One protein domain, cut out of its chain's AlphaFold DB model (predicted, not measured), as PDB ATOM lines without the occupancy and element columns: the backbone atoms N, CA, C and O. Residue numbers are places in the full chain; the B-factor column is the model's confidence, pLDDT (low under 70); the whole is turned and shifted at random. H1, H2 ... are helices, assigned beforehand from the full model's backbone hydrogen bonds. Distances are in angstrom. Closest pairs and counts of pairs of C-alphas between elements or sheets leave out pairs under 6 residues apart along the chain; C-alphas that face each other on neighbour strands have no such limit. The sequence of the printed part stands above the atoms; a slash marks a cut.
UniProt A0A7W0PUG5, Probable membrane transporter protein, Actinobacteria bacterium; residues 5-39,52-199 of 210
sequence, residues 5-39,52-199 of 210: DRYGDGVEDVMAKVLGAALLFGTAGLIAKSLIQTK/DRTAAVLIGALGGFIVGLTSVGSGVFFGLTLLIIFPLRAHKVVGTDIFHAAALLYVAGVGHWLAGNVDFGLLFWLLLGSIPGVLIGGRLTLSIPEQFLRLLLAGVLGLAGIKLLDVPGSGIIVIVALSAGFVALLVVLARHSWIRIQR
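This is residues 5 to 39 and 52 to 199 of the 210 residues of the protein "Probable membrane transporter protein" of Actinobacteria bacterium (UniProt A0A7W0PUG5). Two groups of helices meet near one end as a loose V: H1, H6 and H7 stand in a row as one side, H4 and H5 make the other, and H3 fills in between H1 and H4. H2 lies beyond H3 and H4, away from the row, while the first residues of H1, 5 to 12, and the last of H7, 193 to 199, stick out. The printed part has 183 residues with seven named helices, H1 to H7 in chain order, and no named strand; its class is all helix, with mostly aligned packing, that is, mostly shallow tilts between touching helices. It is only just compact, close to loose, with a radius of gyration of the C-alphas of 18.8 A and spans of 57 by 43 by 38 A.

Start at H1, residues 5 to 36, and look for H6, residues 146 to 164: they touch, closest at the C-alphas of Gly 20 and Gly 161, 4.0 A, opposite ways at a shallow tilt of 21 degrees. With residues 23 to 33 alone H1 touches H3, residues 75 to 85, closest at the C-alphas of Gly 26 and Leu 80, 6.1 A. H2, residues 52 to 70, touches no helix but is near H3, with 7 pairs of C-alphas within 10 A. H3 forms a helical hairpin with H4, residues 90 to 114; their closest C-alphas, Gly 79 and Asp 97, are 5.6 A apart. H5, residues 120 to 143, is close to H4 but not clearly touching, its Thr 141 C-alpha 6.5 A from that of His 91, opposite ways at a shallow tilt of 12 degrees. H6 is the hub: it also touches H4, at a steep tilt of 49 degrees, closest at the C-alphas of Ala 90 and Arg 150, 6.3 A, and forms a helical hairpin with H7, residues 170 to 199, closest at the C-alphas of Lys 163 and Ser 170, 5.4 A. H1 and H7 are apart. Every O i to N i+4 pair is within hydrogen-bond range in H2, H3, H4 and H6; H1 has 26 of 28, H5 19 of 20 and H7 25 of 26.

Find C-alpha 5 at (335.293, 327.273, 259.633); from there H1 runs 46.3 A. H4 runs 36.4 A from C-alpha 90 at (327.937, 367.087, 247.553), and H5 34.3 A. H7 runs 43.8 A to C-alpha 199 at (314.621, 376.676, 225.933).

The farthest C-alphas, Arg 6 and Arg 199, are 64.7 A apart. Residues 40 to 51 are not printed; C-alphas 39 and 52 are 23.8 A apart across the cut. The links that are printed whole are tight. Mean pLDDT of the printed part is 76.5, with low confidence for instance at residues 71 to 90 and 192 to 199.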
ATOM      1  N   ASP A   5     336.751 327.196 259.855       56.44
ATOM      2  CA  ASP A   5     335.293 327.273 259.633       56.44
ATOM      3  C   ASP A   5     334.494 327.657 260.891       56.44
ATOM      4  O   ASP A   5     333.375 328.136 260.799       56.44
ATOM      5  N   ARG A   6     335.049 327.472 262.098       56.16
ATOM      6  CA  ARG A   6     334.324 327.770 263.351       56.16
ATOM      7  C   ARG A   6     334.562 329.183 263.888       56.16
ATOM      8  O   ARG A   6     333.795 329.638 264.732       56.16
ATOM      9  N   TYR A   7     335.640 329.834 263.452       58.44
ATOM     10  CA  TYR A   7     336.006 331.197 263.856       58.44
ATOM     11  C   TYR A   7     335.809 332.213 262.726       58.44
ATOM     12  O   TYR A   7     335.500 333.360 263.035       58.44
ATOM     13  N   GLY A   8     335.944 331.797 261.459       61.19
ATOM     14  CA  GLY A   8     335.675 332.634 260.287       61.19
ATOM     15  C   GLY A   8     334.240 333.141 260.298       61.19
ATOM     16  O   GLY A   8     334.009 334.318 260.513       61.19
ATOM     17  N   ASP A   9     333.249 332.254 260.254       68.38
ATOM     18  CA  ASP A   9     331.837 332.665 260.183       68.38
ATOM     19  C   ASP A   9     331.432 333.700 261.257       68.38
ATOM     20  O   ASP A   9     330.727 334.663 260.971       68.38
ATOM     21  N   GLY A  10     331.952 333.575 262.485       75.94
ATOM     22  CA  GLY A  10     331.689 334.540 263.555       75.94
ATOM     23  C   GLY A  10     332.391 335.895 263.390       75.94
ATOM     24  O   GLY A  10     331.805 336.923 263.729       75.94
ATOM     25  N   VAL A  11     333.635 335.931 262.903       76.88
ATOM     26  CA  VAL A  11     334.385 337.185 262.691       76.88
ATOM     27  C   VAL A  11     333.841 337.929 261.480       76.88
ATOM     28  O   VAL A  11     333.614 339.137 261.559       76.88
ATOM     29  N   GLU A  12     333.567 337.210 260.399       75.00
ATOM     30  CA  GLU A  12     332.957 337.720 259.180       75.00
ATOM     31  C   GLU A  12     331.573 338.323 259.479       75.00
ATOM     32  O   GLU A  12     331.313 339.468 259.093       75.00
ATOM     33  N   ASP A  13     330.736 337.637 260.265       81.38
ATOM     34  CA  ASP A  13     329.431 338.143 260.706       81.38
ATOM     35  C   ASP A  13     329.545 339.399 261.575       81.38
ATOM     36  O   ASP A  13     328.767 340.349 261.434       81.38
ATOM     37  N   VAL A  14     330.493 339.420 262.516       82.94
ATOM     38  CA  VAL A  14     330.710 340.583 263.387       82.94
ATOM     39  C   VAL A  14     331.224 341.764 262.571       82.94
ATOM     40  O   VAL A  14     330.733 342.881 262.743       82.94
ATOM     41  N   MET A  15     332.158 341.537 261.649       78.94
ATOM     42  CA  MET A  15     332.695 342.572 260.771       78.94
ATOM     43  C   MET A  15     331.603 343.133 259.856       78.94
ATOM     44  O   MET A  15     331.469 344.353 259.744       78.94
ATOM     45  N   ALA A  16     330.760 342.271 259.281       79.25
ATOM     46  CA  ALA A  16     329.613 342.672 258.475       79.25
ATOM     47  C   ALA A  16     328.611 343.507 259.289       79.25
ATOM     48  O   ALA A  16     328.190 344.574 258.836       79.25
ATOM     49  N   LYS A  17     328.307 343.104 260.531       81.50
ATOM     50  CA  LYS A  17     327.429 343.865 261.437       81.50
ATOM     51  C   LYS A  17     328.005 345.226 261.815       81.50
ATOM     52  O   LYS A  17     327.276 346.217 261.797       81.50
ATOM     53  N   VAL A  18     329.299 345.298 262.131       81.81
ATOM     54  CA  VAL A  18     329.984 346.556 262.469       81.81
ATOM     55  C   VAL A  18     329.999 347.504 261.268       81.81
ATOM     56  O   VAL A  18     329.653 348.677 261.413       81.81
ATOM     57  N   LEU A  19     330.329 347.002 260.074       79.75
ATOM     58  CA  LEU A  19     330.308 347.786 258.837       79.75
ATOM     59  C   LEU A  19     328.890 348.253 258.501       79.75
ATOM     60  O   LEU A  19     328.679 349.433 258.227       79.75
ATOM     61  N   GLY A  20     327.906 347.360 258.591       81.31
ATOM     62  CA  GLY A  20     326.501 347.682 258.366       81.31
ATOM     63  C   GLY A  20     325.992 348.771 259.313       81.31
ATOM     64  O   GLY A  20     325.402 349.756 258.866       81.31
ATOM     65  N   ALA A  21     326.292 348.657 260.610       82.12
ATOM     66  CA  ALA A  21     325.939 349.664 261.608       82.12
ATOM     67  C   ALA A  21     326.621 351.018 261.341       82.12
ATOM     68  O   ALA A  21     325.967 352.061 261.413       82.12
ATOM     69  N   ALA A  22     327.907 351.020 260.974       80.69
ATOM     70  CA  ALA A  22     328.637 352.238 260.630       80.69
ATOM     71  C   ALA A  22     328.043 352.947 259.399       80.69
ATOM     72  O   ALA A  22     327.898 354.173 259.392       80.69
ATOM     73  N   LEU A  23     327.635 352.187 258.378       79.88
ATOM     74  CA  LEU A  23     326.979 352.717 257.180       79.88
ATOM     75  C   LEU A  23     325.607 353.320 257.484       79.88
ATOM     76  O   LEU A  23     325.280 354.397 256.977       79.88
ATOM     77  N   LEU A  24     324.812 352.668 258.334       83.50
ATOM     78  CA  LEU A  24     323.525 353.207 258.771       83.50
ATOM     79  C   LEU A  24     323.693 354.482 259.595       83.50
ATOM     80  O   LEU A  24     322.952 355.441 259.384       83.50
ATOM     81  N   PHE A  25     324.696 354.532 260.472       82.75
ATOM     82  CA  PHE A  25     325.028 355.743 261.218       82.75
ATOM     83  C   PHE A  25     325.413 356.893 260.277       82.75
ATOM     84  O   PHE A  25     324.881 357.999 260.389       82.75
ATOM     85  N   GLY A  26     326.271 356.620 259.291       76.44
ATOM     86  CA  GLY A  26     326.630 357.583 258.253       76.44
ATOM     87  C   GLY A  26     325.422 358.063 257.446       76.44
ATOM     88  O   GLY A  26     325.267 359.261 257.208       76.44
ATOM     89  N   THR A  27     324.522 357.145 257.091       79.19
ATOM     90  CA  THR A  27     323.269 357.443 256.383       79.19
ATOM     91  C   THR A  27     322.361 358.349 257.212       79.19
ATOM     92  O   THR A  27     321.873 359.359 256.703       79.19
ATOM     93  N   ALA A  28     322.178 358.045 258.498       82.31
ATOM     94  CA  ALA A  28     321.398 358.867 259.415       82.31
ATOM     95  C   ALA A  28     321.997 360.276 259.552       82.31
ATOM     96  O   ALA A  28     321.266 361.261 259.453       82.31
ATOM     97  N   GLY A  29     323.323 360.387 259.687       75.44
ATOM     98  CA  GLY A  29     324.030 361.671 259.705       75.44
ATOM     99  C   GLY A  29     323.847 362.472 258.412       75.44
ATOM    100  O   GLY A  29     323.643 363.687 258.452       75.44
ATOM    101  N   LEU A  30     323.848 361.797 257.260       75.25
ATOM    102  CA  LEU A  30     323.638 362.408 255.947       75.25
ATOM    103  C   LEU A  30     322.211 362.942 255.786       75.25
ATOM    104  O   LEU A  30     322.029 364.077 255.344       75.25
ATOM    105  N   ILE A  31     321.209 362.153 256.184       77.69
ATOM    106  CA  ILE A  31     319.790 362.537 256.162       77.69
ATOM    107  C   ILE A  31     319.541 363.691 257.136       77.69
ATOM    108  O   ILE A  31     318.954 364.697 256.744       77.69
ATOM    109  N   ALA A  32     320.047 363.605 258.368       75.38
ATOM    110  CA  ALA A  32     319.951 364.685 259.347       75.38
ATOM    111  C   ALA A  32     320.560 365.985 258.800       75.38
ATOM    112  O   ALA A  32     319.914 367.032 258.830       75.38
ATOM    113  N   LYS A  33     321.760 365.925 258.205       66.62
ATOM    114  CA  LYS A  33     322.388 367.092 257.565       66.62
ATOM    115  C   LYS A  33     321.571 367.603 256.372       66.62
ATOM    116  O   LYS A  33     321.449 368.813 256.201       66.62
ATOM    117  N   SER A  34     320.975 366.705 255.586       66.81
ATOM    118  CA  SER A  34     320.093 367.057 254.467       66.81
ATOM    119  C   SER A  34     318.801 367.757 254.907       66.81
ATOM    120  O   SER A  34     318.268 368.543 254.129       66.81
ATOM    121  N   LEU A  35     318.294 367.480 256.113       67.19
ATOM    122  CA  LEU A  35     317.084 368.107 256.661       67.19
ATOM    123  C   LEU A  35     317.384 369.407 257.425       67.19
ATOM    124  O   LEU A  35     316.569 370.326 257.414       67.19
ATOM    125  N   ILE A  36     318.547 369.498 258.077       63.19
ATOM    126  CA  ILE A  36     318.909 370.616 258.965       63.19
ATOM    127  C   ILE A  36     319.635 371.749 258.211       63.19
ATOM    128  O   ILE A  36     319.525 372.914 258.592       63.19
ATOM    129  N   GLN A  37     320.357 371.460 257.121       56.56
ATOM    130  CA  GLN A  37     321.105 372.463 256.346       56.56
ATOM    131  C   GLN A  37     320.553 372.631 254.921       56.56
ATOM    132  O   GLN A  37     321.174 372.242 253.936       56.56
ATOM    133  N   THR A  38     319.400 373.294 254.803       50.31
ATOM    134  CA  THR A  38     318.818 373.738 253.514       50.31
ATOM    135  C   THR A  38     319.503 374.989 252.949       50.31
ATOM    136  O   THR A  38     319.275 375.361 251.798       50.31
ATOM    137  N   LYS A  39     320.367 375.666 253.720       45.47
ATOM    138  CA  LYS A  39     321.164 376.774 253.182       45.47
ATOM    139  C   LYS A  39     322.249 376.200 252.281       45.47
ATOM    140  O   LYS A  39     323.259 375.709 252.771       45.47
ATOM    141  N   ASP A  52     345.427 375.416 258.276       67.06
ATOM    142  CA  ASP A  52     344.349 374.529 257.820       67.06
ATOM    143  C   ASP A  52     344.859 373.565 256.747       67.06
ATOM    144  O   ASP A  52     344.495 372.390 256.725       67.06
ATOM    145  N   ARG A  53     345.794 374.033 255.909       74.75
ATOM    146  CA  ARG A  53     346.471 373.193 254.916       74.75
ATOM    147  C   ARG A  53     347.315 372.110 255.578       74.75
ATOM    148  O   ARG A  53     347.240 370.953 255.175       74.75
ATOM    149  N   THR A  54     348.089 372.459 256.606       79.81
ATOM    150  CA  THR A  54     348.887 371.469 257.347       79.81
ATOM    151  C   THR A  54     348.014 370.465 258.094       79.81
ATOM    152  O   THR A  54     348.305 369.272 258.061       79.81
ATOM    153  N   ALA A  55     346.906 370.913 258.693       73.88
ATOM    154  CA  ALA A  55     345.959 370.027 259.359       73.88
ATOM    155  C   ALA A  55     345.298 369.059 258.365       73.88
ATOM    156  O   ALA A  55     345.242 367.860 258.628       73.88
ATOM    157  N   ALA A  56     344.878 369.540 257.190       73.38
ATOM    158  CA  ALA A  56     344.301 368.695 256.144       73.38
ATOM    159  C   ALA A  56     345.293 367.636 255.630       73.38
ATOM    160  O   ALA A  56     344.910 366.484 255.437       73.38
ATOM    161  N   VAL A  57     346.569 367.999 255.457       81.31
ATOM    162  CA  VAL A  57     347.621 367.054 255.049       81.31
ATOM    163  C   VAL A  57     347.869 366.002 256.129       81.31
ATOM    164  O   VAL A  57     347.939 364.821 255.806       81.31
ATOM    165  N   LEU A  58     347.956 366.396 257.404       82.44
ATOM    166  CA  LEU A  58     348.165 365.456 258.510       82.44
ATOM    167  C   LEU A  58     346.985 364.498 258.686       82.44
ATOM    168  O   LEU A  58     347.195 363.297 258.835       82.44
ATOM    169  N   ILE A  59     345.752 365.005 258.614       74.25
ATOM    170  CA  ILE A  59     344.535 364.184 258.672       74.25
ATOM    171  C   ILE A  59     344.483 363.231 257.475       74.25
ATOM    172  O   ILE A  59     344.178 362.054 257.647       74.25
ATOM    173  N   GLY A  60     344.821 363.711 256.275       74.06
ATOM    174  CA  GLY A  60     344.897 362.879 255.075       74.06
ATOM    175  C   GLY A  60     345.961 361.784 255.181       74.06
ATOM    176  O   GLY A  60     345.693 360.645 254.811       74.06
ATOM    177  N   ALA A  61     347.135 362.100 255.733       81.12
ATOM    178  CA  ALA A  61     348.230 361.151 255.906       81.12
ATOM    179  C   ALA A  61     347.919 360.090 256.973       81.12
ATOM    180  O   ALA A  61     348.037 358.899 256.693       81.12
ATOM    181  N   LEU A  62     347.475 360.495 258.171       80.06
ATOM    182  CA  LEU A  62     347.107 359.550 259.232       80.06
ATOM    183  C   LEU A  62     345.877 358.727 258.850       80.06
ATOM    184  O   LEU A  62     345.871 357.511 259.022       80.06
ATOM    185  N   GLY A  63     344.844 359.387 258.322       72.50
ATOM    186  CA  GLY A  63     343.620 358.729 257.882       72.50
ATOM    187  C   GLY A  63     343.903 357.729 256.764       72.50
ATOM    188  O   GLY A  63     343.492 356.579 256.860       72.50
ATOM    189  N   GLY A  64     344.679 358.127 255.753       72.19
ATOM    190  CA  GLY A  64     345.098 357.238 254.671       72.19
ATOM    191  C   GLY A  64     345.925 356.049 255.164       72.19
ATOM    192  O   GLY A  64     345.696 354.927 254.722       72.19
ATOM    193  N   PHE A  65     346.834 356.262 256.121       78.94
ATOM    194  CA  PHE A  65     347.647 355.193 256.702       78.94
ATOM    195  C   PHE A  65     346.805 354.180 257.490       78.94
ATOM    196  O   PHE A  65     346.881 352.985 257.224       78.94
ATOM    197  N   ILE A  66     345.956 354.643 258.414       75.12
ATOM    198  CA  ILE A  66     345.087 353.773 259.228       75.12
ATOM    199  C   ILE A  66     344.145 352.966 258.337       75.12
ATOM    200  O   ILE A  66     343.952 351.767 258.547       75.12
ATOM    201  N   VAL A  67     343.570 353.618 257.328       69.44
ATOM    202  CA  VAL A  67     342.606 352.974 256.441       69.44
ATOM    203  C   VAL A  67     343.280 352.016 255.455       69.44
ATOM    204  O   VAL A  67     342.751 350.941 255.178       69.44
ATOM    205  N   GLY A  68     344.478 352.358 254.977       70.06
ATOM    206  CA  GLY A  68     345.314 351.451 254.193       70.06
ATOM    207  C   GLY A  68     345.671 350.182 254.968       70.06
ATOM    208  O   GLY A  68     345.579 349.089 254.418       70.06
ATOM    209  N   LEU A  69     345.988 350.307 256.263       72.81
ATOM    210  CA  LEU A  69     346.258 349.160 257.136       72.81
ATOM    211  C   LEU A  69     345.020 348.299 257.414       72.81
ATOM    212  O   LEU A  69     345.154 347.095 257.607       72.81
ATOM    213  N   THR A  70     343.823 348.888 257.445       72.12
ATOM    214  CA  THR A  70     342.593 348.133 257.737       72.12
ATOM    215  C   THR A  70     342.088 347.322 256.547       72.12
ATOM    216  O   THR A  70     341.213 346.491 256.741       72.12
ATOM    217  N   SER A  71     342.615 347.508 255.329       61.97
ATOM    218  CA  SER A  71     342.237 346.750 254.118       61.97
ATOM    219  C   SER A  71     340.741 346.792 253.727       61.97
ATOM    220  O   SER A  71     340.364 346.209 252.713       61.97
ATOM    221  N   VAL A  72     339.887 347.504 254.477       65.44
ATOM    222  CA  VAL A  72     338.428 347.600 254.263       65.44
ATOM    223  C   VAL A  72     338.065 348.534 253.092       65.44
ATOM    224  O   VAL A  72     336.954 348.480 252.572       65.44
ATOM    225  N   GLY A  73     339.006 349.351 252.611       60.00
ATOM    226  CA  GLY A  73     338.759 350.319 251.540       60.00
ATOM    227  C   GLY A  73     338.150 351.615 252.083       60.00
ATOM    228  O   GLY A  73     337.116 351.626 252.748       60.00
ATOM    229  N   SER A  74     338.814 352.741 251.824       62.66
ATOM    230  CA  SER A  74     338.532 354.018 252.490       62.66
ATOM    231  C   SER A  74     337.279 354.749 252.045       62.66
ATOM    232  O   SER A  74     336.822 355.620 252.783       62.66
ATOM    233  N   GLY A  75     336.723 354.412 250.880       62.91
ATOM    234  CA  GLY A  75     335.784 355.290 250.178       62.91
ATOM    235  C   GLY A  75     334.573 355.693 251.018       62.91
ATOM    236  O   GLY A  75     334.276 356.873 251.179       62.91
ATOM    237  N   VAL A  76     333.895 354.735 251.657       64.62
ATOM    238  CA  VAL A  76     332.657 355.085 252.369       64.62
ATOM    239  C   VAL A  76     332.929 355.851 253.665       64.62
ATOM    240  O   VAL A  76     332.227 356.813 253.967       64.62
ATOM    241  N   PHE A  77     333.976 355.488 254.408       68.00
ATOM    242  CA  PHE A  77     334.341 356.179 255.647       68.00
ATOM    243  C   PHE A  77     334.893 357.578 255.379       68.00
ATOM    244  O   PHE A  77     334.457 358.536 256.012       68.00
ATOM    245  N   PHE A  78     335.799 357.720 254.411       69.88
ATOM    246  CA  PHE A  78     336.403 359.002 254.065       69.88
ATOM    247  C   PHE A  78     335.375 359.956 253.444       69.88
ATOM    248  O   PHE A  78     335.291 361.118 253.854       69.88
ATOM    249  N   GLY A  79     334.518 359.453 252.549       69.81
ATOM    250  CA  GLY A  79     333.383 360.194 252.005       69.81
ATOM    251  C   GLY A  79     332.410 360.671 253.088       69.81
ATOM    252  O   GLY A  79     332.018 361.841 253.082       69.81
ATOM    253  N   LEU A  80     332.068 359.819 254.063       66.38
ATOM    254  CA  LEU A  80     331.229 360.190 255.211       66.38
ATOM    255  C   LEU A  80     331.893 361.253 256.091       66.38
ATOM    256  O   LEU A  80     331.255 362.246 256.442       66.38
ATOM    257  N   THR A  81     333.176 361.086 256.414       66.44
ATOM    258  CA  THR A  81     333.944 362.050 257.207       66.44
ATOM    259  C   THR A  81     333.996 363.413 256.522       66.44
ATOM    260  O   THR A  81     333.669 364.416 257.158       66.44
ATOM    261  N   LEU A  82     334.321 363.476 255.225       65.50
ATOM    262  CA  LEU A  82     334.315 364.738 254.479       65.50
ATOM    263  C   LEU A  82     332.925 365.365 254.452       65.50
ATOM    264  O   LEU A  82     332.787 366.575 254.626       65.50
ATOM    265  N   LEU A  83     331.890 364.555 254.236       64.50
ATOM    266  CA  LEU A  83     330.534 365.059 254.127       64.50
ATOM    267  C   LEU A  83     329.998 365.583 255.458       64.50
ATOM    268  O   LEU A  83     329.203 366.519 255.446       64.50
ATOM    269  N   ILE A  84     330.406 365.010 256.588       62.28
ATOM    270  CA  ILE A  84     330.008 365.465 257.923       62.28
ATOM    271  C   ILE A  84     330.805 366.718 258.301       62.28
ATOM    272  O   ILE A  84     330.190 367.749 258.587       62.28
ATOM    273  N   ILE A  85     332.140 366.654 258.217       61.25
ATOM    274  CA  ILE A  85     333.065 367.700 258.684       61.25
ATOM    275  C   ILE A  85     333.015 368.948 257.799       61.25
ATOM    276  O   ILE A  85     333.005 370.064 258.316       61.25
ATOM    277  N   PHE A  86     332.949 368.793 256.475       59.00
ATOM    278  CA  PHE A  86     333.010 369.926 255.561       59.00
ATOM    279  C   PHE A  86     331.618 370.297 255.018       59.00
ATOM    280  O   PHE A  86     330.874 369.442 254.525       59.00
ATOM    281  N   PRO A  87     331.223 371.583 255.054       57.94
ATOM    282  CA  PRO A  87     329.999 372.076 254.424       57.94
ATOM    283  C   PRO A  87     330.197 372.251 252.904       57.94
ATOM    284  O   PRO A  87     329.924 373.301 252.336       57.94
ATOM    285  N   LEU A  88     330.732 371.232 252.229       60.75
ATOM    286  CA  LEU A  88     331.003 371.260 250.793       60.75
ATOM    287  C   LEU A  88     329.768 370.844 249.991       60.75
ATOM    288  O   LEU A  88     328.922 370.070 250.462       60.75
ATOM    289  N   ARG A  89     329.699 371.323 248.742       68.88
ATOM    290  CA  ARG A  89     328.718 370.825 247.777       68.88
ATOM    291  C   ARG A  89     328.931 369.333 247.558       68.88
ATOM    292  O   ARG A  89     330.065 368.902 247.342       68.88
ATOM    293  N   ALA A  90     327.853 368.553 247.575       69.12
ATOM    294  CA  ALA A  90     327.937 367.087 247.553       69.12
ATOM    295  C   ALA A  90     328.774 366.534 246.380       69.12
ATOM    296  O   ALA A  90     329.557 365.609 246.567       69.12
ATOM    297  N   HIS A  91     328.703 367.151 245.195       73.75
ATOM    298  CA  HIS A  91     329.501 366.734 244.036       73.75
ATOM    299  C   HIS A  91     331.017 366.936 244.220       73.75
ATOM    300  O   HIS A  91     331.792 366.122 243.728       73.75
ATOM    301  N   LYS A  92     331.461 367.977 244.945       76.25
ATOM    302  CA  LYS A  92     332.892 368.196 245.238       76.25
ATOM    303  C   LYS A  92     333.416 367.165 246.236       76.25
ATOM    304  O   LYS A  92     334.539 366.695 246.080       76.25
ATOM    305  N   VAL A  93     332.596 366.792 247.221       76.25
ATOM    306  CA  VAL A  93     332.937 365.751 248.203       76.25
ATOM    307  C   VAL A  93     333.108 364.407 247.507       76.25
ATOM    308  O   VAL A  93     334.169 363.803 247.614       76.25
ATOM    309  N   VAL A  94     332.107 363.992 246.727       78.75
ATOM    310  CA  VAL A  94     332.145 362.721 245.989       78.75
ATOM    311  C   VAL A  94     333.296 362.697 244.983       78.75
ATOM    312  O   VAL A  94     333.996 361.699 244.886       78.75
ATOM    313  N   GLY A  95     333.548 363.799 244.271       81.69
ATOM    314  CA  GLY A  95     334.685 363.888 243.350       81.69
ATOM    315  C   GLY A  95     336.039 363.738 244.051       81.69
ATOM    316  O   GLY A  95     336.912 363.030 243.553       81.69
ATOM    317  N   THR A  96     336.200 364.363 245.222       80.94
ATOM    318  CA  THR A  96     337.425 364.243 246.033       80.94
ATOM    319  C   THR A  96     337.622 362.817 246.547       80.94
ATOM    320  O   THR A  96     338.737 362.302 246.501       80.94
ATOM    321  N   ASP A  97     336.546 362.168 246.991       81.44
ATOM    322  CA  ASP A  97     336.573 360.785 247.471       81.44
ATOM    323  C   ASP A  97     336.929 359.793 246.351       81.44
ATOM    324  O   ASP A  97     337.840 358.981 246.502       81.44
ATOM    325  N   ILE A  98     336.314 359.933 245.170       83.88
ATOM    326  CA  ILE A  98     336.638 359.109 243.993       83.88
ATOM    327  C   ILE A  98     338.107 359.277 243.589       83.88
ATOM    328  O   ILE A  98     338.778 358.290 243.291       83.88
ATOM    329  N   PHE A  99     338.628 360.507 243.587       87.00
ATOM    330  CA  PHE A  99     340.038 360.754 243.279       87.00
ATOM    331  C   PHE A  99     340.970 360.094 244.304       87.00
ATOM    332  O   PHE A  99     341.959 359.468 243.924       87.00
ATOM    333  N   HIS A 100     340.637 360.191 245.593       81.75
ATOM    334  CA  HIS A 100     341.394 359.540 246.657       81.75
ATOM    335  C   HIS A 100     341.396 358.014 246.487       81.75
ATOM    336  O   HIS A 100     342.458 357.391 246.522       81.75
ATOM    337  N   ALA A 101     340.230 357.413 246.238       82.75
ATOM    338  CA  ALA A 101     340.110 355.984 245.973       82.75
ATOM    339  C   ALA A 101     340.934 355.566 244.744       82.75
ATOM    340  O   ALA A 101     341.667 354.584 244.808       82.75
ATOM    341  N   ALA A 102     340.887 356.336 243.654       87.00
ATOM    342  CA  ALA A 102     341.679 356.072 242.455       87.00
ATOM    343  C   ALA A 102     343.193 356.127 242.726       87.00
ATOM    344  O   ALA A 102     343.931 355.275 242.234       87.00
ATOM    345  N   ALA A 103     343.659 357.082 243.539       87.81
ATOM    346  CA  ALA A 103     345.064 357.177 243.929       87.81
ATOM    347  C   ALA A 103     345.518 355.953 244.744       87.81
ATOM    348  O   ALA A 103     346.572 355.384 244.461       87.81
ATOM    349  N   LEU A 104     344.706 355.507 245.712       84.69
ATOM    350  CA  LEU A 104     344.990 354.292 246.485       84.69
ATOM    351  C   LEU A 104     345.010 353.042 245.595       84.69
ATOM    352  O   LEU A 104     345.935 352.235 245.679       84.69
ATOM    353  N   LEU A 105     344.020 352.907 244.708       86.94
ATOM    354  CA  LEU A 105     343.920 351.792 243.763       86.94
ATOM    355  C   LEU A 105     345.105 351.754 242.797       86.94
ATOM    356  O   LEU A 105     345.584 350.673 242.473       86.94
ATOM    357  N   TYR A 106     345.608 352.912 242.365       89.00
ATOM    358  CA  TYR A 106     346.791 352.988 241.511       89.00
ATOM    359  C   TYR A 106     348.025 352.405 242.208       89.00
ATOM    360  O   TYR A 106     348.705 351.550 241.644       89.00
ATOM    361  N   VAL A 107     348.286 352.811 243.456       89.62
ATOM    362  CA  VAL A 107     349.419 352.291 244.240       89.62
ATOM    363  C   VAL A 107     349.280 350.784 244.473       89.62
ATOM    364  O   VAL A 107     350.237 350.040 244.257       89.62
ATOM    365  N   ALA A 108     348.085 350.316 244.848       86.50
ATOM    366  CA  ALA A 108     347.808 348.890 245.030       86.50
ATOM    367  C   ALA A 108     347.989 348.091 243.725       86.50
ATOM    368  O   ALA A 108     348.605 347.025 243.723       86.50
ATOM    369  N   GLY A 109     347.512 348.633 242.601       88.75
ATOM    370  CA  GLY A 109     347.642 348.031 241.276       88.75
ATOM    371  C   GLY A 109     349.097 347.893 240.832       88.75
ATOM    372  O   GLY A 109     349.485 346.830 240.353       88.75
ATOM    373  N   VAL A 110     349.928 348.918 241.057       91.12
ATOM    374  CA  VAL A 110     351.379 348.840 240.810       91.12
ATOM    375  C   VAL A 110     352.018 347.756 241.681       91.12
ATOM    376  O   VAL A 110     352.819 346.969 241.179       91.12
ATOM    377  N   GLY A 111     351.633 347.660 242.956       91.00
ATOM    378  CA  GLY A 111     352.098 346.595 243.849       91.00
ATOM    379  C   GLY A 111     351.781 345.191 243.320       91.00
ATOM    380  O   GLY A 111     352.657 344.327 243.295       91.00
ATOM    381  N   HIS A 112     350.559 344.964 242.833       88.94
ATOM    382  CA  HIS A 112     350.174 343.680 242.235       88.94
ATOM    383  C   HIS A 112     350.831 343.402 240.883       88.94
ATOM    384  O   HIS A 112     351.171 342.250 240.610       88.94
ATOM    385  N   TRP A 113     351.061 344.434 240.068       90.44
ATOM    386  CA  TRP A 113     351.815 344.304 238.820       90.44
ATOM    387  C   TRP A 113     353.239 343.833 239.093       90.44
ATOM    388  O   TRP A 113     353.694 342.866 238.488       90.44
ATOM    389  N   LEU A 114     353.934 344.480 240.033       92.50
ATOM    390  CA  LEU A 114     355.295 344.108 240.421       92.50
ATOM    391  C   LEU A 114     355.363 342.693 241.011       92.50
ATOM    392  O   LEU A 114     356.355 342.000 240.816       92.50
ATOM    393  N   ALA A 115     354.301 342.248 241.689       91.44
ATOM    394  CA  ALA A 115     354.181 340.889 242.211       91.44
ATOM    395  C   ALA A 115     353.867 339.826 241.136       91.44
ATOM    396  O   ALA A 115     353.826 338.643 241.462       91.44
ATOM    397  N   GLY A 116     353.622 340.215 239.878       88.56
ATOM    398  CA  GLY A 116     353.315 339.293 238.778       88.56
ATOM    399  C   GLY A 116     351.914 338.668 238.828       88.56
ATOM    400  O   GLY A 116     351.637 337.747 238.068       88.56
ATOM    401  N   ASN A 117     351.019 339.170 239.684       88.50
ATOM    402  CA  ASN A 117     349.693 338.587 239.941       88.50
ATOM    403  C   ASN A 117     348.562 339.248 239.126       88.50
ATOM    404  O   ASN A 117     347.403 339.225 239.538       88.50
ATOM    405  N   VAL A 118     348.880 339.895 238.001       89.56
ATOM    406  CA  VAL A 118     347.896 340.644 237.203       89.56
ATOM    407  C   VAL A 118     347.380 339.797 236.046       89.56
ATOM    408  O   VAL A 118     348.111 339.493 235.106       89.56
ATOM    409  N   ASP A 119     346.088 339.481 236.090       93.19
ATOM    410  CA  ASP A 119     345.355 338.927 234.953       93.19
ATOM    411  C   ASP A 119     344.879 340.070 234.039       93.19
ATOM    412  O   ASP A 119     343.960 340.833 234.360       93.19
ATOM    413  N   PHE A 120     345.519 340.194 232.878       91.00
ATOM    414  CA  PHE A 120     345.197 341.226 231.894       91.00
ATOM    415  C   PHE A 120     343.829 341.029 231.219       91.00
ATOM    416  O   PHE A 120     343.242 342.004 230.747       91.00
ATOM    417  N   GLY A 121     343.294 339.805 231.195       94.38
ATOM    418  CA  GLY A 121     341.955 339.516 230.685       94.38
ATOM    419  C   GLY A 121     340.876 340.073 231.610       94.38
ATOM    420  O   GLY A 121     339.991 340.803 231.159       94.38
ATOM    421  N   LEU A 122     340.986 339.807 232.914       93.12
ATOM    422  CA  LEU A 122     340.103 340.401 233.925       93.12
ATOM    423  C   LEU A 122     340.226 341.927 233.954       93.12
ATOM    424  O   LEU A 122     339.211 342.624 234.009       93.12
ATOM    425  N   LEU A 123     341.452 342.450 233.854       92.56
ATOM    426  CA  LEU A 123     341.692 343.889 233.776       92.56
ATOM    427  C   LEU A 123     340.960 344.514 232.582       92.56
ATOM    428  O   LEU A 123     340.309 345.543 232.742       92.56
ATOM    429  N   PHE A 124     341.019 343.893 231.401       94.94
ATOM    430  CA  PHE A 124     340.339 344.405 230.213       94.94
ATOM    431  C   PHE A 124     338.818 344.477 230.404       94.94
ATOM    432  O   PHE A 124     338.222 345.525 230.155       94.94
ATOM    433  N   TRP A 125     338.193 343.407 230.908       95.88
ATOM    434  CA  TRP A 125     336.753 343.397 231.195       95.88
ATOM    435  C   TRP A 125     336.356 344.439 232.247       95.88
ATOM    436  O   TRP A 125     335.334 345.113 232.098       95.88
ATOM    437  N   LEU A 126     337.186 344.625 233.278       93.56
ATOM    438  CA  LEU A 126     336.968 345.636 234.310       93.56
ATOM    439  C   LEU A 126     337.067 347.056 233.740       93.56
ATOM    440  O   LEU A 126     336.225 347.905 234.041       93.56
ATOM    441  N   LEU A 127     338.073 347.331 232.906       93.38
ATOM    442  CA  LEU A 127     338.261 348.634 232.266       93.38
ATOM    443  C   LEU A 127     337.124 348.947 231.291       93.38
ATOM    444  O   LEU A 127     336.619 350.071 231.286       93.38
ATOM    445  N   LEU A 128     336.676 347.950 230.525       96.00
ATOM    446  CA  LEU A 128     335.593 348.109 229.560       96.00
ATOM    447  C   LEU A 128     334.270 348.514 230.230       96.00
ATOM    448  O   LEU A 128     333.505 349.269 229.641       96.00
ATOM    449  N   GLY A 129     334.010 348.067 231.463       92.50
ATOM    450  CA  GLY A 129     332.854 348.510 232.249       92.50
ATOM    451  C   GLY A 129     333.091 349.813 233.025       92.50
ATOM    452  O   GLY A 129     332.259 350.722 233.002       92.50
ATOM    453  N   SER A 130     334.227 349.923 233.717       92.00
ATOM    454  CA  SER A 130     334.494 351.020 234.660       92.00
ATOM    455  C   SER A 130     334.788 352.357 233.981       92.00
ATOM    456  O   SER A 130     334.260 353.373 234.431       92.00
ATOM    457  N   ILE A 131     335.556 352.387 232.885       93.69
ATOM    458  CA  ILE A 131     335.887 353.632 232.172       93.69
ATOM    459  C   ILE A 131     334.616 354.338 231.666       93.69
ATOM    460  O   ILE A 131     334.390 355.495 232.047       93.69
ATOM    461  N   PRO A 132     333.748 353.700 230.851       93.12
ATOM    462  CA  PRO A 132     332.518 354.350 230.408       93.12
ATOM    463  C   PRO A 132     331.554 354.598 231.573       93.12
ATOM    464  O   PRO A 132     330.905 355.645 231.601       93.12
ATOM    465  N   GLY A 133     331.499 353.697 232.560       90.00
ATOM    466  CA  GLY A 133     330.663 353.858 233.750       90.00
ATOM    467  C   GLY A 133     330.990 355.130 234.537       90.00
ATOM    468  O   GLY A 133     330.093 355.922 234.829       90.00
ATOM    469  N   VAL A 134     332.272 355.380 234.822       88.44
ATOM    470  CA  VAL A 134     332.732 356.570 235.556       88.44
ATOM    471  C   VAL A 134     332.533 357.844 234.735       88.44
ATOM    472  O   VAL A 134     332.097 358.857 235.282       88.44
ATOM    473  N   LEU A 135     332.783 357.812 233.421       87.38
ATOM    474  CA  LEU A 135     332.563 358.964 232.538       87.38
ATOM    475  C   LEU A 135     331.089 359.391 232.500       87.38
ATOM    476  O   LEU A 135     330.779 360.581 232.609       87.38
ATOM    477  N   ILE A 136     330.174 358.428 232.356       86.38
ATOM    478  CA  ILE A 136     328.729 358.684 232.342       86.38
ATOM    479  C   ILE A 136     328.265 359.130 233.732       86.38
ATOM    480  O   ILE A 136     327.581 360.150 233.850       86.38
ATOM    481  N   GLY A 137     328.683 358.418 234.783       84.44
ATOM    482  CA  GLY A 137     328.344 358.728 236.170       84.44
ATOM    483  C   GLY A 137     328.787 360.131 236.583       84.44
ATOM    484  O   GLY A 137     327.978 360.900 237.095       84.44
ATOM    485  N   GLY A 138     330.024 360.520 236.270       84.81
ATOM    486  CA  GLY A 138     330.555 361.847 236.592       84.81
ATOM    487  C   GLY A 138     329.788 362.984 235.908       84.81
ATOM    488  O   GLY A 138     329.458 363.984 236.546       84.81
ATOM    489  N   ARG A 139     329.423 362.825 234.628       83.81
ATOM    490  CA  ARG A 139     328.576 363.807 233.917       83.81
ATOM    491  C   ARG A 139     327.171 363.898 234.512       83.81
ATOM    492  O   ARG A 139     326.589 364.984 234.573       83.81
ATOM    493  N   LEU A 140     326.632 362.765 234.956       81.44
ATOM    494  CA  LEU A 140     325.321 362.686 235.582       81.44
ATOM    495  C   LEU A 140     325.304 363.408 236.936       81.44
ATOM    496  O   LEU A 140     324.397 364.197 237.190       81.44
ATOM    497  N   THR A 141     326.344 363.234 237.755       80.50
ATOM    498  CA  THR A 141     326.509 363.920 239.048       80.50
ATOM    499  C   THR A 141     326.454 365.443 238.919       80.50
ATOM    500  O   THR A 141     325.869 366.104 239.774       80.50
ATOM    501  N   LEU A 142     327.013 366.010 237.843       78.88
ATOM    502  CA  LEU A 142     326.986 367.459 237.587       78.88
ATOM    503  C   LEU A 142     325.617 367.972 237.117       78.88
ATOM    504  O   LEU A 142     325.341 369.164 237.216       78.88
ATOM    505  N   SER A 143     324.767 367.086 236.596       75.75
ATOM    506  CA  SER A 143     323.459 367.439 236.031       75.75
ATOM    507  C   SER A 143     322.307 367.309 237.035       75.75
ATOM    508  O   SER A 143     321.200 367.759 236.747       75.75
ATOM    509  N   ILE A 144     322.539 366.672 238.188       75.12
ATOM    510  CA  ILE A 144     321.517 366.390 239.204       75.12
ATOM    511  C   ILE A 144     321.535 367.485 240.289       75.12
ATOM    512  O   ILE A 144     322.612 367.859 240.760       75.12
ATOM    513  N   PRO A 145     320.367 367.991 240.739       75.94
ATOM    514  CA  PRO A 145     320.305 368.952 241.836       75.94
ATOM    515  C   PRO A 145     320.932 368.399 243.119       75.94
ATOM    516  O   PRO A 145     320.776 367.227 243.456       75.94
ATOM    517  N   GLU A 146     321.597 369.260 243.886       73.94
ATOM    518  CA  GLU A 146     322.421 368.834 245.021       73.94
ATOM    519  C   GLU A 146     321.657 368.032 246.092       73.94
ATOM    520  O   GLU A 146     322.193 367.073 246.645       73.94
ATOM    521  N   GLN A 147     320.393 368.377 246.348       71.31
ATOM    522  CA  GLN A 147     319.523 367.651 247.283       71.31
ATOM    523  C   GLN A 147     319.250 366.212 246.820       71.31
ATOM    524  O   GLN A 147     319.308 365.285 247.625       71.31
ATOM    525  N   PHE A 148     319.019 366.013 245.519       75.56
ATOM    526  CA  PHE A 148     318.814 364.683 244.946       75.56
ATOM    527  C   PHE A 148     320.093 363.856 244.990       75.56
ATOM    528  O   PHE A 148     320.035 362.678 245.320       75.56
ATOM    529  N   LEU A 149     321.249 364.467 244.713       75.88
ATOM    530  CA  LEU A 149     322.530 363.774 244.807       75.88
ATOM    531  C   LEU A 149     322.807 363.305 246.244       75.88
ATOM    532  O   LEU A 149     323.178 362.154 246.444       75.88
ATOM    533  N   ARG A 150     322.573 364.163 247.248       76.50
ATOM    534  CA  ARG A 150     322.688 363.786 248.669       76.50
ATOM    535  C   ARG A 150     321.738 362.644 249.026       76.50
ATOM    536  O   ARG A 150     322.171 361.681 249.646       76.50
ATOM    537  N   LEU A 151     320.477 362.722 248.601       77.31
ATOM    538  CA  LEU A 151     319.494 361.674 248.869       77.31
ATOM    539  C   LEU A 151     319.870 360.344 248.204       77.31
ATOM    540  O   LEU A 151     319.729 359.295 248.822       77.31
ATOM    541  N   LEU A 152     320.392 360.382 246.977       79.25
ATOM    542  CA  LEU A 152     320.848 359.193 246.260       79.25
ATOM    543  C   LEU A 152     322.040 358.547 246.977       79.25
ATOM    544  O   LEU A 152     322.038 357.336 247.175       79.25
ATOM    545  N   LEU A 153     323.006 359.344 247.447       79.75
ATOM    546  CA  LEU A 153     324.122 358.854 248.264       79.75
ATOM    547  C   LEU A 153     323.631 358.220 249.573       79.75
ATOM    548  O   LEU A 153     324.026 357.099 249.877       79.75
ATOM    549  N   ALA A 154     322.734 358.884 250.314       79.38
ATOM    550  CA  ALA A 154     322.118 358.299 251.511       79.38
ATOM    551  C   ALA A 154     321.384 356.991 251.198       79.38
ATOM    552  O   ALA A 154     321.512 356.029 251.947       79.38
ATOM    553  N   GLY A 155     320.642 356.936 250.091       81.94
ATOM    554  CA  GLY A 155     319.937 355.732 249.663       81.94
ATOM    555  C   GLY A 155     320.899 354.575 249.404       81.94
ATOM    556  O   GLY A 155     320.717 353.493 249.950       81.94
ATOM    557  N   VAL A 156     321.960 354.810 248.629       82.38
ATOM    558  CA  VAL A 156     322.968 353.783 248.324       82.38
ATOM    559  C   VAL A 156     323.688 353.312 249.591       82.38
ATOM    560  O   VAL A 156     323.814 352.105 249.793       82.38
ATOM    561  N   LEU A 157     324.108 354.229 250.470       80.81
ATOM    562  CA  LEU A 157     324.768 353.878 251.733       80.81
ATOM    563  C   LEU A 157     323.831 353.118 252.681       80.81
ATOM    564  O   LEU A 157     324.238 352.123 253.278       80.81
ATOM    565  N   GLY A 158     322.572 353.546 252.784       82.38
ATOM    566  CA  GLY A 158     321.568 352.894 253.618       82.38
ATOM    567  C   GLY A 158     321.271 351.479 253.137       82.38
ATOM    568  O   GLY A 158     321.261 350.545 253.934       82.38
ATOM    569  N   LEU A 159     321.109 351.294 251.824       83.88
ATOM    570  CA  LEU A 159     320.904 349.974 251.227       83.88
ATOM    571  C   LEU A 159     322.117 349.065 251.403       83.88
ATOM    572  O   LEU A 159     321.945 347.888 251.713       83.88
ATOM    573  N   ALA A 160     323.333 349.598 251.254       81.75
ATOM    574  CA  ALA A 160     324.553 348.850 251.532       81.75
ATOM    575  C   ALA A 160     324.614 348.410 253.005       81.75
ATOM    576  O   ALA A 160     324.891 347.243 253.277       81.75
ATOM    577  N   GLY A 161     324.276 349.302 253.944       80.31
ATOM    578  CA  GLY A 161     324.216 348.993 255.373       80.31
ATOM    579  C   GLY A 161     323.180 347.921 255.720       80.31
ATOM    580  O   GLY A 161     323.494 346.974 256.437       80.31
ATOM    581  N   ILE A 162     321.970 348.015 255.158       84.12
ATOM    582  CA  ILE A 162     320.907 347.010 255.341       84.12
ATOM    583  C   ILE A 162     321.335 345.650 254.780       84.12
ATOM    584  O   ILE A 162     321.089 344.624 255.411       84.12
ATOM    585  N   LYS A 163     321.987 345.631 253.611       82.25
ATOM    586  CA  LYS A 163     322.479 344.393 252.995       82.25
ATOM    587  C   LYS A 163     323.570 343.726 253.837       82.25
ATOM    588  O   LYS A 163     323.577 342.509 253.944       82.25
ATOM    589  N   LEU A 164     324.463 344.516 254.435       80.44
ATOM    590  CA  LEU A 164     325.559 344.027 255.282       80.44
ATOM    591  C   LEU A 164     325.096 343.475 256.636       80.44
ATOM    592  O   LEU A 164     325.787 342.648 257.213       80.44
ATOM    593  N   LEU A 165     323.934 343.895 257.140       80.88
ATOM    594  CA  LEU A 165     323.370 343.376 258.394       80.88
ATOM    595  C   LEU A 165     322.698 342.001 258.253       80.88
ATOM    596  O   LEU A 165     322.156 341.505 259.238       80.88
ATOM    597  N   ASP A 166     322.701 341.431 257.044       73.31
ATOM    598  CA  ASP A 166     322.079 340.151 256.680       73.31
ATOM    599  C   ASP A 166     320.666 339.959 257.260       73.31
ATOM    600  O   ASP A 166     320.268 338.906 257.755       73.31
ATOM    601  N   VAL A 167     319.878 341.037 257.231       72.12
ATOM    602  CA  VAL A 167     318.494 341.019 257.715       72.12
ATOM    603  C   VAL A 167     317.674 340.086 256.812       72.12
ATOM    604  O   VAL A 167     317.771 340.205 255.585       72.12
ATOM    605  N   PRO A 168     316.831 339.185 257.356       63.44
ATOM    606  CA  PRO A 168     316.003 338.303 256.538       63.44
ATOM    607  C   PRO A 168     315.143 339.121 255.560       63.44
ATOM    608  O   PRO A 168     314.375 339.993 255.964       63.44
ATOM    609  N   GLY A 169     315.301 338.861 254.256       66.62
ATOM    610  CA  GLY A 169     314.639 339.615 253.179       66.62
ATOM    611  C   GLY A 169     315.456 340.771 252.577       66.62
ATOM    612  O   GLY A 169     314.950 341.461 251.687       66.62
ATOM    613  N   SER A 170     316.716 340.961 252.990       69.00
ATOM    614  CA  SER A 170     317.630 342.001 252.482       69.00
ATOM    615  C   SER A 170     317.721 342.032 250.953       69.00
ATOM    616  O   SER A 170     317.674 343.104 250.352       69.00
ATOM    617  N   GLY A 171     317.770 340.864 250.304       70.06
ATOM    618  CA  GLY A 171     317.820 340.755 248.846       70.06
ATOM    619  C   GLY A 171     316.634 341.433 248.158       70.06
ATOM    620  O   GLY A 171     316.826 342.223 247.236       70.06
ATOM    621  N   ILE A 172     315.414 341.200 248.651       74.31
ATOM    622  CA  ILE A 172     314.192 341.781 248.079       74.31
ATOM    623  C   ILE A 172     314.170 343.291 248.320       74.31
ATOM    624  O   ILE A 172     313.909 344.053 247.394       74.31
ATOM    625  N   ILE A 173     314.507 343.733 249.535       75.50
ATOM    626  CA  ILE A 173     314.534 345.157 249.898       75.50
ATOM    627  C   ILE A 173     315.524 345.920 249.009       75.50
ATOM    628  O   ILE A 173     315.185 346.974 248.473       75.50
ATOM    629  N   VAL A 174     316.722 345.371 248.796       75.31
ATOM    630  CA  VAL A 174     317.748 345.987 247.945       75.31
ATOM    631  C   VAL A 174     317.302 346.027 246.487       75.31
ATOM    632  O   VAL A 174     317.435 347.066 245.849       75.31
ATOM    633  N   ILE A 175     316.733 344.943 245.953       77.75
ATOM    634  CA  ILE A 175     316.260 344.901 244.560       77.75
ATOM    635  C   ILE A 175     315.121 345.904 244.338       77.75
ATOM    636  O   ILE A 175     315.143 346.660 243.364       77.75
ATOM    637  N   VAL A 176     314.146 345.959 245.247       77.69
ATOM    638  CA  VAL A 176     313.013 346.895 245.175       77.69
ATOM    639  C   VAL A 176     313.493 348.341 245.291       77.69
ATOM    640  O   VAL A 176     313.070 349.201 244.526       77.69
ATOM    641  N   ALA A 177     314.423 348.624 246.199       76.19
ATOM    642  CA  ALA A 177     314.936 349.973 246.372       76.19
ATOM    643  C   ALA A 177     315.847 350.422 245.217       76.19
ATOM    644  O   ALA A 177     315.774 351.576 244.801       76.19
ATOM    645  N   LEU A 178     316.660 349.524 244.650       78.88
ATOM    646  CA  LEU A 178     317.467 349.814 243.460       78.88
ATOM    647  C   LEU A 178     316.590 350.056 242.231       78.88
ATOM    648  O   LEU A 178     316.837 351.001 241.487       78.88
ATOM    649  N   SER A 179     315.550 349.246 242.031       76.12
ATOM    650  CA  SER A 179     314.599 349.435 240.930       76.12
ATOM    651  C   SER A 179     313.788 350.722 241.096       76.12
ATOM    652  O   SER A 179     313.699 351.505 240.152       76.12
ATOM    653  N   ALA A 180     313.294 351.021 242.300       76.44
ATOM    654  CA  ALA A 180     312.638 352.295 242.595       76.44
ATOM    655  C   ALA A 180     313.583 353.494 242.394       76.44
ATOM    656  O   ALA A 180     313.196 354.496 241.793       76.44
ATOM    657  N   GLY A 181     314.839 353.381 242.836       75.31
ATOM    658  CA  GLY A 181     315.873 354.397 242.642       75.31
ATOM    659  C   GLY A 181     316.220 354.617 241.169       75.31
ATOM    660  O   GLY A 181     316.353 355.760 240.736       75.31
ATOM    661  N   PHE A 182     316.296 353.545 240.375       76.00
ATOM    662  CA  PHE A 182     316.518 353.611 238.931       76.00
ATOM    663  C   PHE A 182     315.352 354.297 238.211       76.00
ATOM    664  O   PHE A 182     315.567 355.181 237.384       76.00
ATOM    665  N   VAL A 183     314.111 353.966 238.578       74.12
ATOM    666  CA  VAL A 183     312.912 354.625 238.041       74.12
ATOM    667  C   VAL A 183     312.889 356.107 238.420       74.12
ATOM    668  O   VAL A 183     312.683 356.955 237.554       74.12
ATOM    669  N   ALA A 184     313.167 356.451 239.681       72.69
ATOM    670  CA  ALA A 184     313.245 357.840 240.126       72.69
ATOM    671  C   ALA A 184     314.337 358.623 239.375       72.69
ATOM    672  O   ALA A 184     314.104 359.755 238.947       72.69
ATOM    673  N   LEU A 185     315.500 358.005 239.148       72.12
ATOM    674  CA  LEU A 185     316.589 358.577 238.362       72.12
ATOM    675  C   LEU A 185     316.157 358.845 236.913       72.12
ATOM    676  O   LEU A 185     316.385 359.942 236.404       72.12
ATOM    677  N   LEU A 186     315.490 357.886 236.264       73.75
ATOM    678  CA  LEU A 186     314.976 358.047 234.901       73.75
ATOM    679  C   LEU A 186     313.910 359.142 234.806       73.75
ATOM    680  O   LEU A 186     313.953 359.950 233.881       73.75
ATOM    681  N   VAL A 187     312.996 359.228 235.775       74.81
ATOM    682  CA  VAL A 187     311.966 360.280 235.826       74.81
ATOM    683  C   VAL A 187     312.599 361.663 235.991       74.81
ATOM    684  O   VAL A 187     312.206 362.612 235.310       74.81
ATOM    685  N   VAL A 188     313.614 361.792 236.850       71.38
ATOM    686  CA  VAL A 188     314.353 363.051 237.040       71.38
ATOM    687  C   VAL A 188     315.109 363.439 235.768       71.38
ATOM    688  O   VAL A 188     315.058 364.601 235.357       71.38
ATOM    689  N   LEU A 189     315.755 362.477 235.103       71.44
ATOM    690  CA  LEU A 189     316.452 362.715 233.840       71.44
ATOM    691  C   LEU A 189     315.495 363.119 232.717       71.44
ATOM    692  O   LEU A 189     315.771 364.084 232.002       71.44
ATOM    693  N   ALA A 190     314.350 362.446 232.604       72.25
ATOM    694  CA  ALA A 190     313.308 362.765 231.636       72.25
ATOM    695  C   ALA A 190     312.757 364.179 231.868       72.25
ATOM    696  O   ALA A 190     312.757 365.002 230.950       72.25
ATOM    697  N   ARG A 191     312.401 364.517 233.115       72.00
ATOM    698  CA  ARG A 191     311.908 365.851 233.490       72.00
ATOM    699  C   ARG A 191     312.928 366.951 233.183       72.00
ATOM    700  O   ARG A 191     312.559 368.010 232.685       72.00
ATOM    701  N   HIS A 192     314.211 366.703 233.441       63.69
ATOM    702  CA  HIS A 192     315.270 367.679 233.185       63.69
ATOM    703  C   HIS A 192     315.613 367.815 231.689       63.69
ATOM    704  O   HIS A 192     315.907 368.914 231.215       63.69
ATOM    705  N   SER A 193     315.536 366.725 230.916       60.66
ATOM    706  CA  SER A 193     315.700 366.765 229.454       60.66
ATOM    707  C   SER A 193     314.604 367.594 228.770       60.66
ATOM    708  O   SER A 193     314.901 368.375 227.867       60.66
ATOM    709  N   TRP A 194     313.371 367.531 229.283       52.81
ATOM    710  CA  TRP A 194     312.224 368.286 228.771       52.81
ATOM    711  C   TRP A 194     312.386 369.805 228.933       52.81
ATOM    712  O   TRP A 194     312.067 370.575 228.029       52.81
ATOM    713  N   ILE A 195     312.961 370.250 230.056       58.31
ATOM    714  CA  ILE A 195     313.203 371.675 230.340       58.31
ATOM    715  C   ILE A 195     314.281 372.258 229.411       58.31
ATOM    716  O   ILE A 195     314.171 373.406 228.977       58.31
ATOM    717  N   ARG A 196     315.311 371.475 229.052       54.75
ATOM    718  CA  ARG A 196     316.340 371.918 228.094       54.75
ATOM    719  C   ARG A 196     315.807 372.036 226.666       54.75
ATOM    720  O   ARG A 196     316.188 372.971 225.971       54.75
ATOM    721  N   ILE A 197     314.900 371.150 226.250       57.53
ATOM    722  CA  ILE A 197     314.299 371.188 224.907       57.53
ATOM    723  C   ILE A 197     313.368 372.401 224.741       57.53
ATOM    724  O   ILE A 197     313.328 372.999 223.668       57.53
ATOM    725  N   GLN A 198     312.674 372.834 225.799       56.06
ATOM    726  CA  GLN A 198     311.801 374.015 225.728       56.06
ATOM    727  C   GLN A 198     312.565 375.342 225.572       56.06
ATOM    728  O   GLN A 198     312.063 376.242 224.906       56.06
ATOM    729  N   ARG A 199     313.792 375.463 226.102       54.41
ATOM    730  CA  ARG A 199     314.621 376.676 225.933       54.41
ATOM    731  C   ARG A 199     315.190 376.858 224.524       54.41
ATOM    732  O   ARG A 199     315.444 377.987 224.136       54.41
TER     733      ARG A 199